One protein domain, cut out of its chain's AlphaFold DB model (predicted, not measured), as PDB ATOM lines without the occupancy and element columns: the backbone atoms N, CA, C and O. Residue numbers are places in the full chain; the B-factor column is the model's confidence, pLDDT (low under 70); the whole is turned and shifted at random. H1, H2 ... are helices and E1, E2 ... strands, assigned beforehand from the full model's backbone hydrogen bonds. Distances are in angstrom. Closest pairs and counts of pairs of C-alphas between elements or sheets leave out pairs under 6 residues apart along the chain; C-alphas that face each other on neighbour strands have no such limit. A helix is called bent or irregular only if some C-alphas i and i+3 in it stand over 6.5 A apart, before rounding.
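What this domain is: This is residues 510 to 617 of the 624 residues of an uncharacterized protein of Heligmosomoides polygyrus (UniProt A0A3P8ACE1). A short ribbon of two parallel strands, E1 and E2, lies in the middle between two helices, H3 on one side and H4 on the other. H1 and H2 make one end of the long axis, and the small hairpin of E3 and E4, with H5 before it, makes the other. The printed part has 108 residues, with five named helices and four named strands in the order H1 H2 H3 E1 H4 E2 H5 E3 E4; its class is mixed, helices and strands. E1 and E2 form a parallel sheet, E3 and E4 an antiparallel one. The whole is only just compact, close to loose, with a radius of gyration of the C-alphas of 15.5 A and spans of 44 by 33 by 21 A.

How they stand to each other: H1, residues 512 to 520, and H2, residues 527 to 538, are close but not clearly touching, with the closest C-alphas, Gln 515 and Val 530, 7.3 A apart; their lines are about perpendicular at 74 degrees. H3, residues 551 to 559, is apart from H2. The closest C-alphas of H3 and E1, residues 563 to 567, are those of His 557 and Ser 563, 5.7 A apart. E1 and E2, residues 586 to 590, are parallel at 25 degrees, with N 566 and O 588 within hydrogen-bond range at 2.8 A. With H4, residues 573 to 583, they form a strand-helix-strand unit, two parallel neighbour strands with a helix between them in the chain, and its crossover is right-handed. The closest C-alphas of H4 and E2, Gly 580 and Ile 587, are 6.5 A apart. H5, residues 597 to 603, is only just irregular: C-alphas 598 and 601 are 7.0 A apart. E3, residues 607 to 610, and E4, residues 613 to 616, are an antiparallel hairpin at 141 degrees, with N 608 and O 615 at 2.8 A. The closest C-alphas of H5 and E4, Ile 602 and Gly 616, are 6.8 A apart. Every O i to N i+4 pair is within hydrogen-bond range in H1, H2, H3 and H4; in H5, 1 of 3 is, beside 3 of 4 O i to N i+3 pairs.

Where its parts are: H1 begins at C-alpha 512, (150.989, 212.954, 230.451), and is 12.2 A long. H2 measures 16.6 A, H3 12.3 A, E1 13.3 A, H4 15.2 A, E2 13.1 A, H5 10.2 A and E3 9.5 A. E4, 10.0 A long, ends at C-alpha 616, (180.540, 235.511, 232.881).

The domain as a whole: The two C-alphas farthest apart, Asp 526 and Gly 611, are 47.4 A from each other. The printed part has no cut. H2 to H3 is a long link of 12 residues, 539 to 550. Mean pLDDT of the printed part is 84.0; residues 616 to 617 are under 70.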
ATOM      1  N   ALA A 510     154.392 217.773 235.345       83.25
ATOM      2  CA  ALA A 510     154.538 217.290 233.979       83.25
ATOM      3  C   ALA A 510     153.263 216.609 233.478       83.25
ATOM      4  O   ALA A 510     152.797 215.620 234.053       83.25
ATOM      5  N   MET A 511     152.739 217.111 232.362       85.00
ATOM      6  CA  MET A 511     151.556 216.548 231.714       85.00
ATOM      7  C   MET A 511     151.853 215.151 231.154       85.00
ATOM      8  O   MET A 511     152.979 214.856 230.754       85.00
ATOM      9  N   GLU A 512     150.837 214.293 231.047       85.75
ATOM     10  CA  GLU A 512     150.989 212.954 230.451       85.75
ATOM     11  C   GLU A 512     151.544 213.007 229.016       85.75
ATOM     12  O   GLU A 512     152.300 212.130 228.603       85.75
ATOM     13  N   THR A 513     151.234 214.076 228.276       88.62
ATOM     14  CA  THR A 513     151.783 214.367 226.944       88.62
ATOM     15  C   THR A 513     153.288 214.645 226.970       88.62
ATOM     16  O   THR A 513     154.006 214.158 226.100       88.62
ATOM     17  N   GLU A 514     153.790 215.374 227.972       86.50
ATOM     18  CA  GLU A 514     155.226 215.620 228.172       86.50
ATOM     19  C   GLU A 514     155.938 214.322 228.577       86.50
ATOM     20  O   GLU A 514     156.970 213.981 228.003       86.50
ATOM     21  N   GLN A 515     155.342 213.538 229.482       88.88
ATOM     22  CA  GLN A 515     155.871 212.230 229.887       88.88
ATOM     23  C   GLN A 515     155.922 211.232 228.715       88.88
ATOM     24  O   GLN A 515     156.884 210.472 228.581       88.88
ATOM     25  N   LEU A 516     154.906 211.231 227.844       89.50
ATOM     26  CA  LEU A 516     154.885 210.427 226.621       89.50
ATOM     27  C   LEU A 516     155.927 210.925 225.611       89.50
ATOM     28  O   LEU A 516     156.609 210.111 224.990       89.50
ATOM     29  N   ASN A 517     156.124 212.242 225.501       90.69
ATOM     30  CA  ASN A 517     157.190 212.805 224.681       90.69
ATOM     31  C   ASN A 517     158.581 212.365 225.172       90.69
ATOM     32  O   ASN A 517     159.425 211.995 224.359       90.69
ATOM     33  N   TRP A 518     158.820 212.323 226.487       90.62
ATOM     34  CA  TRP A 518     160.090 211.829 227.030       90.62
ATOM     35  C   TRP A 518     160.326 210.348 226.707       90.62
ATOM     36  O   TRP A 518     161.425 209.979 226.293       90.62
ATOM     37  N   LYS A 519     159.284 209.511 226.814       88.81
ATOM     38  CA  LYS A 519     159.335 208.090 226.422       88.81
ATOM     39  C   LYS A 519     159.675 207.922 224.936       88.81
ATOM     40  O   LYS A 519     160.529 207.105 224.603       88.81
ATOM     41  N   ASN A 520     159.089 208.739 224.055       90.12
ATOM     42  CA  ASN A 520     159.407 208.735 222.618       90.12
ATOM     43  C   ASN A 520     160.878 209.087 222.328       90.12
ATOM     44  O   ASN A 520     161.453 208.564 221.378       90.12
ATOM     45  N   HIS A 521     161.496 209.935 223.156       86.62
ATOM     46  CA  HIS A 521     162.902 210.343 223.034       86.62
ATOM     47  C   HIS A 521     163.895 209.370 223.703       86.62
ATOM     48  O   HIS A 521     165.100 209.624 223.699       86.62
ATOM     49  N   GLY A 522     163.412 208.241 224.238       84.06
ATOM     50  CA  GLY A 522     164.237 207.165 224.793       84.06
ATOM     51  C   GLY A 522     164.330 207.121 226.320       84.06
ATOM     52  O   GLY A 522     165.103 206.314 226.841       84.06
ATOM     53  N   LEU A 523     163.554 207.935 227.051       88.44
ATOM     54  CA  LEU A 523     163.492 207.830 228.512       88.44
ATOM     55  C   LEU A 523     162.870 206.477 228.927       88.44
ATOM     56  O   LEU A 523     161.781 206.137 228.451       88.44
ATOM     57  N   PRO A 524     163.503 205.715 229.840       87.12
ATOM     58  CA  PRO A 524     162.893 204.534 230.441       87.12
ATOM     59  C   PRO A 524     161.560 204.853 231.146       87.12
ATOM     60  O   PRO A 524     161.357 205.935 231.692       87.12
ATOM     61  N   ALA A 525     160.621 203.904 231.108       82.56
ATOM     62  CA  ALA A 525     159.237 204.123 231.542       82.56
ATOM     63  C   ALA A 525     158.980 203.884 233.047       82.56
ATOM     64  O   ALA A 525     157.821 203.838 233.458       82.56
ATOM     65  N   ASP A 526     160.025 203.696 233.853       88.81
ATOM     66  CA  ASP A 526     159.936 203.501 235.301       88.81
ATOM     67  C   ASP A 526     159.695 204.817 236.068       88.81
ATOM     68  O   ASP A 526     160.037 205.906 235.603       88.81
ATOM     69  N   SER A 527     159.119 204.713 237.274       87.12
ATOM     70  CA  SER A 527     158.788 205.884 238.106       87.12
ATOM     71  C   SER A 527     160.022 206.721 238.444       87.12
ATOM     72  O   SER A 527     159.964 207.948 238.404       87.12
ATOM     73  N   LEU A 528     161.158 206.071 238.718       88.25
ATOM     74  CA  LEU A 528     162.389 206.741 239.125       88.25
ATOM     75  C   LEU A 528     162.962 207.609 237.992       88.25
ATOM     76  O   LEU A 528     163.318 208.761 238.234       88.25
ATOM     77  N   SER A 529     162.995 207.104 236.756       88.44
ATOM     78  CA  SER A 529     163.397 207.870 235.568       88.44
ATOM     79  C   SER A 529     162.491 209.079 235.320       88.44
ATOM     80  O   SER A 529     162.991 210.173 235.041       88.44
ATOM     81  N   VAL A 530     161.169 208.927 235.469       89.12
ATOM     82  CA  VAL A 530     160.212 210.037 235.305       89.12
ATOM     83  C   VAL A 530     160.370 211.078 236.421       89.12
ATOM     84  O   VAL A 530     160.467 212.270 236.131       89.12
ATOM     85  N   GLU A 531     160.485 210.658 237.684       89.31
ATOM     86  CA  GLU A 531     160.767 211.546 238.821       89.31
ATOM     87  C   GLU A 531     162.079 212.317 238.639       89.31
ATOM     88  O   GLU A 531     162.109 213.536 238.797       89.31
ATOM     89  N   ASN A 532     163.164 211.626 238.277       89.31
ATOM     90  CA  ASN A 532     164.471 212.244 238.058       89.31
ATOM     91  C   ASN A 532     164.417 213.270 236.917       89.31
ATOM     92  O   ASN A 532     165.019 214.337 237.022       89.31
ATOM     93  N   THR A 533     163.639 212.989 235.870       88.69
ATOM     94  CA  THR A 533     163.413 213.907 234.747       88.69
ATOM     95  C   THR A 533     162.638 215.159 235.180       88.69
ATOM     96  O   THR A 533     163.018 216.277 234.829       88.69
ATOM     97  N   VAL A 534     161.613 215.001 236.027       88.25
ATOM     98  CA  VAL A 534     160.885 216.122 236.651       88.25
ATOM     99  C   VAL A 534     161.801 216.971 237.540       88.25
ATOM    100  O   VAL A 534     161.742 218.201 237.470       88.25
ATOM    101  N   VAL A 535     162.665 216.350 238.351       88.19
ATOM    102  CA  VAL A 535     163.649 217.065 239.185       88.19
ATOM    103  C   VAL A 535     164.638 217.839 238.310       88.19
ATOM    104  O   VAL A 535     164.877 219.020 238.553       88.19
ATOM    105  N   MET A 536     165.161 217.202 237.260       87.44
ATOM    106  CA  MET A 536     166.128 217.783 236.331       87.44
ATOM    107  C   MET A 536     165.598 219.069 235.678       87.44
ATOM    108  O   MET A 536     166.239 220.113 235.805       87.44
ATOM    109  N   PHE A 537     164.411 219.040 235.057       84.94
ATOM    110  CA  PHE A 537     163.856 220.214 234.363       84.94
ATOM    111  C   PHE A 537     163.378 221.340 235.291       84.94
ATOM    112  O   PHE A 537     163.393 222.505 234.891       84.94
ATOM    113  N   ASN A 538     162.970 221.026 236.525       82.81
ATOM    114  CA  ASN A 538     162.513 222.039 237.484       82.81
ATOM    115  C   ASN A 538     163.635 222.609 238.368       82.81
ATOM    116  O   ASN A 538     163.431 223.624 239.043       82.81
ATOM    117  N   SER A 539     164.824 222.003 238.352       78.81
ATOM    118  CA  SER A 539     165.990 222.500 239.082       78.81
ATOM    119  C   SER A 539     166.463 223.880 238.583       78.81
ATOM    120  O   SER A 539     166.302 224.259 237.421       78.81
ATOM    121  N   THR A 540     167.016 224.695 239.488       75.81
ATOM    122  CA  THR A 540     167.560 226.036 239.171       75.81
ATOM    123  C   THR A 540     169.088 226.059 239.061       75.81
ATOM    124  O   THR A 540     169.654 226.994 238.480       75.81
ATOM    125  N   GLN A 541     169.740 225.043 239.622       78.50
ATOM    126  CA  GLN A 541     171.171 224.756 239.532       78.50
ATOM    127  C   GLN A 541     171.427 223.787 238.372       78.50
ATOM    128  O   GLN A 541     170.496 223.143 237.899       78.50
ATOM    129  N   THR A 542     172.673 223.672 237.914       83.50
ATOM    130  CA  THR A 542     173.030 222.661 236.908       83.50
ATOM    131  C   THR A 542     172.882 221.261 237.519       83.50
ATOM    132  O   THR A 542     173.522 220.998 238.540       83.50
ATOM    133  N   PRO A 543     172.051 220.370 236.950       85.62
ATOM    134  CA  PRO A 543     171.839 219.037 237.499       85.62
ATOM    135  C   PRO A 543     173.063 218.147 237.254       85.62
ATOM    136  O   PRO A 543     173.574 218.078 236.137       85.62
ATOM    137  N   LEU A 544     173.505 217.435 238.292       87.25
ATOM    138  CA  LEU A 544     174.461 216.334 238.169       87.25
ATOM    139  C   LEU A 544     173.676 215.027 238.024       87.25
ATOM    140  O   LEU A 544     172.931 214.652 238.930       87.25
ATOM    141  N   VAL A 545     173.843 214.344 236.893       88.94
ATOM    142  CA  VAL A 545     173.185 213.063 236.612       88.94
ATOM    143  C   VAL A 545     174.180 211.930 236.846       88.94
ATOM    144  O   VAL A 545     175.248 211.910 236.246       88.94
ATOM    145  N   ILE A 546     173.817 210.977 237.703       88.56
ATOM    146  CA  ILE A 546     174.570 209.734 237.906       88.56
ATOM    147  C   ILE A 546     173.861 208.645 237.096       88.56
ATOM    148  O   ILE A 546     172.881 208.067 237.566       88.56
ATOM    149  N   ASP A 547     174.328 208.393 235.873       87.75
ATOM    150  CA  ASP A 547     173.752 207.389 234.972       87.75
ATOM    151  C   ASP A 547     174.774 206.287 234.626       87.75
ATOM    152  O   ASP A 547     175.584 206.467 233.717       87.75
ATOM    153  N   PRO A 548     174.730 205.114 235.287       85.44
ATOM    154  CA  PRO A 548     175.592 203.982 234.944       85.44
ATOM    155  C   PRO A 548     175.206 203.298 233.618       85.44
ATOM    156  O   PRO A 548     175.877 202.354 233.207       85.44
ATOM    157  N   THR A 549     174.113 203.714 232.964       84.75
ATOM    158  CA  THR A 549     173.616 203.121 231.711       84.75
ATOM    159  C   THR A 549     173.941 203.940 230.459       84.75
ATOM    160  O   THR A 549     173.763 203.422 229.356       84.75
ATOM    161  N   GLY A 550     174.399 205.191 230.608       83.06
ATOM    162  CA  GLY A 550     174.738 206.102 229.503       83.06
ATOM    163  C   GLY A 550     173.558 206.504 228.602       83.06
ATOM    164  O   GLY A 550     173.760 206.987 227.489       83.06
ATOM    165  N   ARG A 551     172.311 206.282 229.036       85.75
ATOM    166  CA  ARG A 551     171.100 206.547 228.240       85.75
ATOM    167  C   ARG A 551     170.619 207.987 228.364       85.75
ATOM    168  O   ARG A 551     170.079 208.527 227.400       85.75
ATOM    169  N   VAL A 552     170.812 208.620 229.522       87.25
ATOM    170  CA  VAL A 552     170.285 209.963 229.802       87.25
ATOM    171  C   VAL A 552     170.980 211.027 228.950       87.25
ATOM    172  O   VAL A 552     170.311 211.940 228.475       87.25
ATOM    173  N   ALA A 553     172.280 210.885 228.672       86.19
ATOM    174  CA  ALA A 553     173.009 211.792 227.780       86.19
ATOM    175  C   ALA A 553     172.430 211.788 226.350       86.19
ATOM    176  O   ALA A 553     172.205 212.847 225.762       86.19
ATOM    177  N   VAL A 554     172.106 210.602 225.818       87.12
ATOM    178  CA  VAL A 554     171.486 210.436 224.491       87.12
ATOM    179  C   VAL A 554     170.050 210.970 224.472       87.12
ATOM    180  O   VAL A 554     169.677 211.670 223.534       87.12
ATOM    181  N   PHE A 555     169.264 210.701 225.520       90.06
ATOM    182  CA  PHE A 555     167.910 211.243 225.698       90.06
ATOM    183  C   PHE A 555     167.894 212.781 225.767       90.06
ATOM    184  O   PHE A 555     167.064 213.430 225.133       90.06
ATOM    185  N   LEU A 556     168.823 213.387 226.509       89.06
ATOM    186  CA  LEU A 556     168.944 214.842 226.591       89.06
ATOM    187  C   LEU A 556     169.361 215.459 225.254       89.06
ATOM    188  O   LEU A 556     168.853 216.520 224.892       89.06
ATOM    189  N   HIS A 557     170.252 214.793 224.517       88.94
ATOM    190  CA  HIS A 557     170.668 215.250 223.197       88.94
ATOM    191  C   HIS A 557     169.531 215.157 222.167       88.94
ATOM    192  O   HIS A 557     169.347 216.082 221.378       88.94
ATOM    193  N   SER A 558     168.725 214.087 222.201       88.31
ATOM    194  CA  SER A 558     167.588 213.914 221.287       88.31
ATOM    195  C   SER A 558     166.432 214.875 221.580       88.31
ATOM    196  O   SER A 558     165.793 215.352 220.647       88.31
ATOM    197  N   LEU A 559     166.172 215.190 222.855       88.25
ATOM    198  CA  LEU A 559     165.081 216.079 223.265       88.25
ATOM    199  C   LEU A 559     165.383 217.571 223.022       88.25
ATOM    200  O   LEU A 559     164.460 218.369 222.858       88.25
ATOM    201  N   ILE A 560     166.658 217.977 223.046       86.94
ATOM    202  CA  ILE A 560     167.065 219.389 222.989       86.94
ATOM    203  C   ILE A 560     167.713 219.694 221.633       86.94
ATOM    204  O   ILE A 560     168.908 219.479 221.444       86.94
ATOM    205  N   GLU A 561     166.947 220.303 220.721       80.88
ATOM    206  CA  GLU A 561     167.361 220.631 219.339       80.88
ATOM    207  C   GLU A 561     168.676 221.432 219.221       80.88
ATOM    208  O   GLU A 561     169.364 221.364 218.204       80.88
ATOM    209  N   LYS A 562     169.023 222.224 220.244       83.75
ATOM    210  CA  LYS A 562     170.240 223.057 220.302       83.75
ATOM    211  C   LYS A 562     171.227 222.566 221.361       83.75
ATOM    212  O   LYS A 562     171.763 223.373 222.126       83.75
ATOM    213  N   SER A 563     171.425 221.254 221.440       87.62
ATOM    214  CA  SER A 563     172.371 220.639 222.371       87.62
ATOM    215  C   SER A 563     173.670 220.182 221.705       87.62
ATOM    216  O   SER A 563     173.681 219.763 220.549       87.62
ATOM    217  N   GLU A 564     174.766 220.247 222.457       87.62
ATOM    218  CA  GLU A 564     176.065 219.679 222.083       87.62
ATOM    219  C   GLU A 564     176.511 218.695 223.166       87.62
ATOM    220  O   GLU A 564     176.571 219.048 224.346       87.62
ATOM    221  N   LEU A 565     176.794 217.455 222.756       88.44
ATOM    222  CA  LEU A 565     177.270 216.380 223.620       88.44
ATOM    223  C   LEU A 565     178.802 216.324 223.576       88.44
ATOM    224  O   LEU A 565     179.392 215.955 222.560       88.44
ATOM    225  N   LEU A 566     179.432 216.692 224.688       88.94
ATOM    226  CA  LEU A 566     180.880 216.749 224.875       88.94
ATOM    227  C   LEU A 566     181.322 215.649 225.844       88.94
ATOM    228  O   LEU A 566     180.557 215.254 226.719       88.94
ATOM    229  N   ARG A 567     182.572 215.188 225.747       86.12
ATOM    230  CA  ARG A 567     183.178 214.295 226.753       86.12
ATOM    231  C   ARG A 567     184.194 215.056 227.587       86.12
ATOM    232  O   ARG A 567     185.005 215.794 227.029       86.12
ATOM    233  N   ALA A 568     184.221 214.813 228.895       83.19
ATOM    234  CA  ALA A 568     185.122 215.495 229.826       83.19
ATOM    235  C   ALA A 568     186.617 215.376 229.450       83.19
ATOM    236  O   ALA A 568     187.395 216.287 229.710       83.19
ATOM    237  N   ALA A 569     187.014 214.281 228.793       81.31
ATOM    238  CA  ALA A 569     188.393 214.025 228.363       81.31
ATOM    239  C   ALA A 569     188.803 214.688 227.023       81.31
ATOM    240  O   ALA A 569     189.903 214.435 226.532       81.31
ATOM    241  N   GLN A 570     187.942 215.488 226.380       81.44
ATOM    242  CA  GLN A 570     188.271 216.152 225.109       81.44
ATOM    243  C   GLN A 570     189.137 217.403 225.320       81.44
ATOM    244  O   GLN A 570     188.761 218.308 226.059       81.44
ATOM    245  N   ASN A 571     190.252 217.510 224.589       78.81
ATOM    246  CA  ASN A 571     191.151 218.674 224.659       78.81
ATOM    247  C   ASN A 571     190.441 220.004 224.331       78.81
ATOM    248  O   ASN A 571     190.721 221.026 224.951       78.81
ATOM    249  N   ASP A 572     189.488 219.986 223.394       83.50
ATOM    250  CA  ASP A 572     188.762 221.180 222.940       83.50
ATOM    251  C   ASP A 572     187.571 221.571 223.839       83.50
ATOM    252  O   ASP A 572     186.845 222.514 223.513       83.50
ATOM    253  N   LEU A 573     187.350 220.871 224.963       83.00
ATOM    254  CA  LEU A 573     186.181 221.037 225.838       83.00
ATOM    255  C   LEU A 573     185.933 222.506 226.221       83.00
ATOM    256  O   LEU A 573     184.821 223.004 226.066       83.00
ATOM    257  N   PHE A 574     186.965 223.229 226.663       83.06
ATOM    258  CA  PHE A 574     186.834 224.632 227.082       83.06
ATOM    259  C   PHE A 574     186.494 225.577 225.925       83.06
ATOM    260  O   PHE A 574     185.704 226.503 226.103       83.06
ATOM    261  N   THR A 575     187.033 225.315 224.734       85.19
ATOM    262  CA  THR A 575     186.739 226.069 223.507       85.19
ATOM    263  C   THR A 575     185.288 225.851 223.069       85.19
ATOM    264  O   THR A 575     184.588 226.797 222.710       85.19
ATOM    265  N   GLN A 576     184.796 224.610 223.149       85.69
ATOM    266  CA  GLN A 576     183.406 224.287 222.820       85.69
ATOM    267  C   GLN A 576     182.428 224.821 223.879       85.69
ATOM    268  O   GLN A 576     181.384 225.357 223.515       85.69
ATOM    269  N   ILE A 577     182.796 224.811 225.167       85.44
ATOM    270  CA  ILE A 577     182.032 225.483 226.231       85.44
ATOM    271  C   ILE A 577     181.951 226.997 225.981       85.44
ATOM    272  O   ILE A 577     180.870 227.576 226.091       85.44
ATOM    273  N   GLU A 578     183.052 227.650 225.592       83.94
ATOM    274  CA  GLU A 578     183.049 229.073 225.237       83.94
ATOM    275  C   GLU A 578     182.102 229.366 224.063       83.94
ATOM    276  O   GLU A 578     181.293 230.298 224.136       83.94
ATOM    277  N   PHE A 579     182.160 228.569 222.992       86.62
ATOM    278  CA  PHE A 579     181.237 228.713 221.867       86.62
ATOM    279  C   PHE A 579     179.785 228.455 222.278       86.62
ATOM    280  O   PHE A 579     178.916 229.253 221.924       86.62
ATOM    281  N   GLY A 580     179.505 227.418 223.067       85.56
ATOM    282  CA  GLY A 580     178.160 227.130 223.562       85.56
ATOM    283  C   GLY A 580     177.586 228.280 224.397       85.56
ATOM    284  O   GLY A 580     176.451 228.691 224.159       85.56
ATOM    285  N   ILE A 581     178.389 228.891 225.277       84.31
ATOM    286  CA  ILE A 581     178.004 230.088 226.046       84.31
ATOM    287  C   ILE A 581     177.742 231.287 225.119       84.31
ATOM    288  O   ILE A 581     176.733 231.973 225.277       84.31
ATOM    289  N   ARG A 582     178.609 231.537 224.127       82.69
ATOM    290  CA  ARG A 582     178.458 232.657 223.174       82.69
ATOM    291  C   ARG A 582     177.244 232.510 222.250       82.69
ATOM    292  O   ARG A 582     176.620 233.514 221.915       82.69
ATOM    293  N   PHE A 583     176.922 231.289 221.825       85.12
ATOM    294  CA  PHE A 583     175.808 230.993 220.915       85.12
ATOM    295  C   PHE A 583     174.503 230.606 221.631       85.12
ATOM    296  O   PHE A 583     173.481 230.438 220.966       85.12
ATOM    297  N   GLY A 584     174.511 230.467 222.962       83.75
ATOM    298  CA  GLY A 584     173.344 230.055 223.745       83.75
ATOM    299  C   GLY A 584     172.909 228.608 223.486       83.75
ATOM    300  O   GLY A 584     171.710 228.333 223.436       83.75
ATOM    301  N   LYS A 585     173.866 227.696 223.273       87.94
ATOM    302  CA  LYS A 585     173.615 226.253 223.127       87.94
ATOM    303  C   LYS A 585     173.599 225.562 224.490       87.94
ATOM    304  O   LYS A 585     174.313 225.966 225.407       87.94
ATOM    305  N   THR A 586     172.828 224.486 224.607       87.50
ATOM    306  CA  THR A 586     172.824 223.638 225.805       87.50
ATOM    307  C   THR A 586     173.980 222.647 225.730       87.50
ATOM    308  O   THR A 586     173.991 221.768 224.875       87.50
ATOM    309  N   ILE A 587     174.951 222.767 226.628       89.81
ATOM    310  CA  ILE A 587     176.100 221.858 226.678       89.81
ATOM    311  C   ILE A 587     175.775 220.692 227.617       89.81
ATOM    312  O   ILE A 587     175.383 220.910 228.763       89.81
ATOM    313  N   ILE A 588     175.966 219.465 227.138       90.69
ATOM    314  CA  ILE A 588     175.885 218.227 227.918       90.69
ATOM    315  C   ILE A 588     177.310 217.674 227.995       90.69
ATOM    316  O   ILE A 588     177.928 217.462 226.955       90.69
ATOM    317  N   VAL A 589     177.844 217.465 229.201       89.44
ATOM    318  CA  VAL A 589     179.185 216.882 229.391       89.44
ATOM    319  C   VAL A 589     179.042 215.483 229.977       89.44
ATOM    320  O   VAL A 589     178.475 215.318 231.054       89.44
ATOM    321  N   ASP A 590     179.561 214.504 229.249       88.62
ATOM    322  CA  ASP A 590     179.569 213.082 229.580       88.62
ATOM    323  C   ASP A 590     180.947 212.640 230.116       88.62
ATOM    324  O   ASP A 590     181.945 213.352 229.948       88.62
ATOM    325  N   ASP A 591     181.009 211.470 230.757       85.81
ATOM    326  CA  ASP A 591     182.221 210.891 231.371       85.81
ATOM    327  C   ASP A 591     182.929 211.801 232.415       85.81
ATOM    328  O   ASP A 591     184.157 211.802 232.540       85.81
ATOM    329  N   VAL A 592     182.181 212.602 233.188       85.44
ATOM    330  CA  VAL A 592     182.753 213.504 234.215       85.44
ATOM    331  C   VAL A 592     183.195 212.725 235.463       85.44
ATOM    332  O   VAL A 592     182.363 212.280 236.251       85.44
ATOM    333  N   THR A 593     184.509 212.614 235.685       82.81
ATOM    334  CA  THR A 593     185.095 212.017 236.901       82.81
ATOM    335  C   THR A 593     185.274 213.026 238.037       82.81
ATOM    336  O   THR A 593     184.921 212.745 239.180       82.81
ATOM    337  N   GLU A 594     185.793 214.213 237.722       79.62
ATOM    338  CA  GLU A 594     186.004 215.326 238.648       79.62
ATOM    339  C   GLU A 594     185.533 216.636 238.001       79.62
ATOM    340  O   GLU A 594     185.615 216.818 236.786       79.62
ATOM    341  N   VAL A 595     185.026 217.564 238.815       80.75
ATOM    342  CA  VAL A 595     184.566 218.873 238.334       80.75
ATOM    343  C   VAL A 595     185.744 219.843 238.300       80.75
ATOM    344  O   VAL A 595     186.255 220.225 239.352       80.75
ATOM    345  N   ASP A 596     186.142 220.282 237.103       80.69
ATOM    346  CA  ASP A 596     187.207 221.276 236.954       80.69
ATOM    347  C   ASP A 596     186.830 222.592 237.659       80.69
ATOM    348  O   ASP A 596     185.774 223.196 237.434       80.69
ATOM    349  N   ALA A 597     187.733 223.051 238.523       80.31
ATOM    350  CA  ALA A 597     187.564 224.228 239.356       80.31
ATOM    351  C   ALA A 597     187.367 225.538 238.555       80.31
ATOM    352  O   ALA A 597     186.781 226.493 239.071       80.31
ATOM    353  N   SER A 598     187.790 225.584 237.288       79.25
ATOM    354  CA  SER A 598     187.552 226.701 236.363       79.25
ATOM    355  C   SER A 598     186.087 226.846 235.916       79.25
ATOM    356  O   SER A 598     185.691 227.934 235.495       79.25
ATOM    357  N   LEU A 599     185.257 225.802 236.062       81.81
ATOM    358  CA  LEU A 599     183.819 225.835 235.753       81.81
ATOM    359  C   LEU A 599     182.959 226.338 236.931       81.81
ATOM    360  O   LEU A 599     181.800 226.711 236.745       81.81
ATOM    361  N   VAL A 600     183.514 226.405 238.147       82.50
ATOM    362  CA  VAL A 600     182.795 226.834 239.365       82.50
ATOM    363  C   VAL A 600     182.150 228.230 239.247       82.50
ATOM    364  O   VAL A 600     180.994 228.359 239.664       82.50
ATOM    365  N   PRO A 601     182.789 229.263 238.651       79.25
ATOM    366  CA  PRO A 601     182.143 230.561 238.417       79.25
ATOM    367  C   PRO A 601     180.905 230.469 237.509       79.25
ATOM    368  O   PRO A 601     179.933 231.193 237.720       79.25
ATOM    369  N   ILE A 602     180.904 229.540 236.543       81.31
ATOM    370  CA  ILE A 602     179.783 229.305 235.620       81.31
ATOM    371  C   ILE A 602     178.609 228.676 236.378       81.31
ATOM    372  O   ILE A 602     177.490 229.182 236.308       81.31
ATOM    373  N   PHE A 603     178.856 227.623 237.169       82.06
ATOM    374  CA  PHE A 603     177.810 226.966 237.969       82.06
ATOM    375  C   PHE A 603     177.190 227.893 239.021       82.06
ATOM    376  O   PHE A 603     175.985 227.837 239.270       82.06
ATOM    377  N   ARG A 604     178.001 228.780 239.611       78.94
ATOM    378  CA  ARG A 604     177.544 229.832 240.533       78.94
ATOM    379  C   ARG A 604     176.821 230.988 239.842       78.94
ATOM    380  O   ARG A 604     176.176 231.767 240.537       78.94
ATOM    381  N   LYS A 605     176.910 231.091 238.510       76.88
ATOM    382  CA  LYS A 605     176.411 232.218 237.709       76.88
ATOM    383  C   LYS A 605     177.017 233.547 238.179       76.88
ATOM    384  O   LYS A 605     176.305 234.532 238.346       76.88
ATOM    385  N   GLU A 606     178.338 233.568 238.383       74.62
ATOM    386  CA  GLU A 606     179.096 234.801 238.645       74.62
ATOM    387  C   GLU A 606     179.161 235.643 237.359       74.62
ATOM    388  O   GLU A 606     180.101 235.562 236.563       74.62
ATOM    389  N   LEU A 607     178.096 236.412 237.139       76.69
ATOM    390  CA  LEU A 607     177.925 237.324 236.017       76.69
ATOM    391  C   LEU A 607     178.335 238.741 236.431       76.69
ATOM    392  O   LEU A 607     178.123 239.164 237.561       76.69
ATOM    393  N   SER A 608     178.920 239.475 235.492       72.88
ATOM    394  CA  SER A 608     179.244 240.895 235.626       72.88
ATOM    395  C   SER A 608     178.431 241.699 234.616       72.88
ATOM    396  O   SER A 608     178.266 241.270 233.472       72.88
ATOM    397  N   SER A 609     177.893 242.846 235.025       74.31
ATOM    398  CA  SER A 609     177.108 243.698 234.132       74.31
ATOM    399  C   SER A 609     178.022 244.600 233.298       74.31
ATOM    400  O   SER A 609     178.745 245.438 233.834       74.31
ATOM    401  N   GLN A 610     177.985 244.439 231.974       74.19
ATOM    402  CA  GLN A 610     178.637 245.311 231.000       74.19
ATOM    403  C   GLN A 610     177.560 246.002 230.152       74.19
ATOM    404  O   GLN A 610     177.154 245.532 229.084       74.19
ATOM    405  N   GLY A 611     177.057 247.127 230.664       75.31
ATOM    406  CA  GLY A 611     175.932 247.848 230.068       75.31
ATOM    407  C   GLY A 611     174.653 246.995 230.101       75.31
ATOM    408  O   GLY A 611     174.256 246.562 231.176       75.31
ATOM    409  N   PRO A 612     173.987 246.729 228.960       77.62
ATOM    410  CA  PRO A 612     172.798 245.876 228.915       77.62
ATOM    411  C   PRO A 612     173.114 244.368 228.850       77.62
ATOM    412  O   PRO A 612     172.190 243.565 228.735       77.62
ATOM    413  N   ARG A 613     174.393 243.960 228.839       72.81
ATOM    414  CA  ARG A 613     174.808 242.553 228.718       72.81
ATOM    415  C   ARG A 613     175.394 242.044 230.027       72.81
ATOM    416  O   ARG A 613     176.219 242.715 230.636       72.81
ATOM    417  N   GLN A 614     175.038 240.822 230.402       73.12
ATOM    418  CA  GLN A 614     175.710 240.086 231.471       73.12
ATOM    419  C   GLN A 614     176.842 239.233 230.884       73.12
ATOM    420  O   GLN A 614     176.655 238.549 229.877       73.12
ATOM    421  N   VAL A 615     178.021 239.288 231.505       73.69
ATOM    422  CA  VAL A 615     179.254 238.627 231.056       73.69
ATOM    423  C   VAL A 615     179.803 237.761 232.189       73.69
ATOM    424  O   VAL A 615     180.161 238.273 233.250       73.69
ATOM    425  N   GLY A 616     179.875 236.448 231.970       66.00
ATOM    426  CA  GLY A 616     180.540 235.511 232.881       66.00
ATOM    427  C   GLY A 616     182.048 235.443 232.625       66.00
ATOM    428  O   GLY A 616     182.494 235.550 231.484       66.00
ATOM    429  N   THR A 617     182.847 235.240 233.676       62.84
ATOM    430  CA  THR A 617     184.295 235.000 233.532       62.84
ATOM    431  C   THR A 617     184.577 233.509 233.340       62.84
ATOM    432  O   THR A 617     184.324 232.718 234.244       62.84
TER     433      THR A 617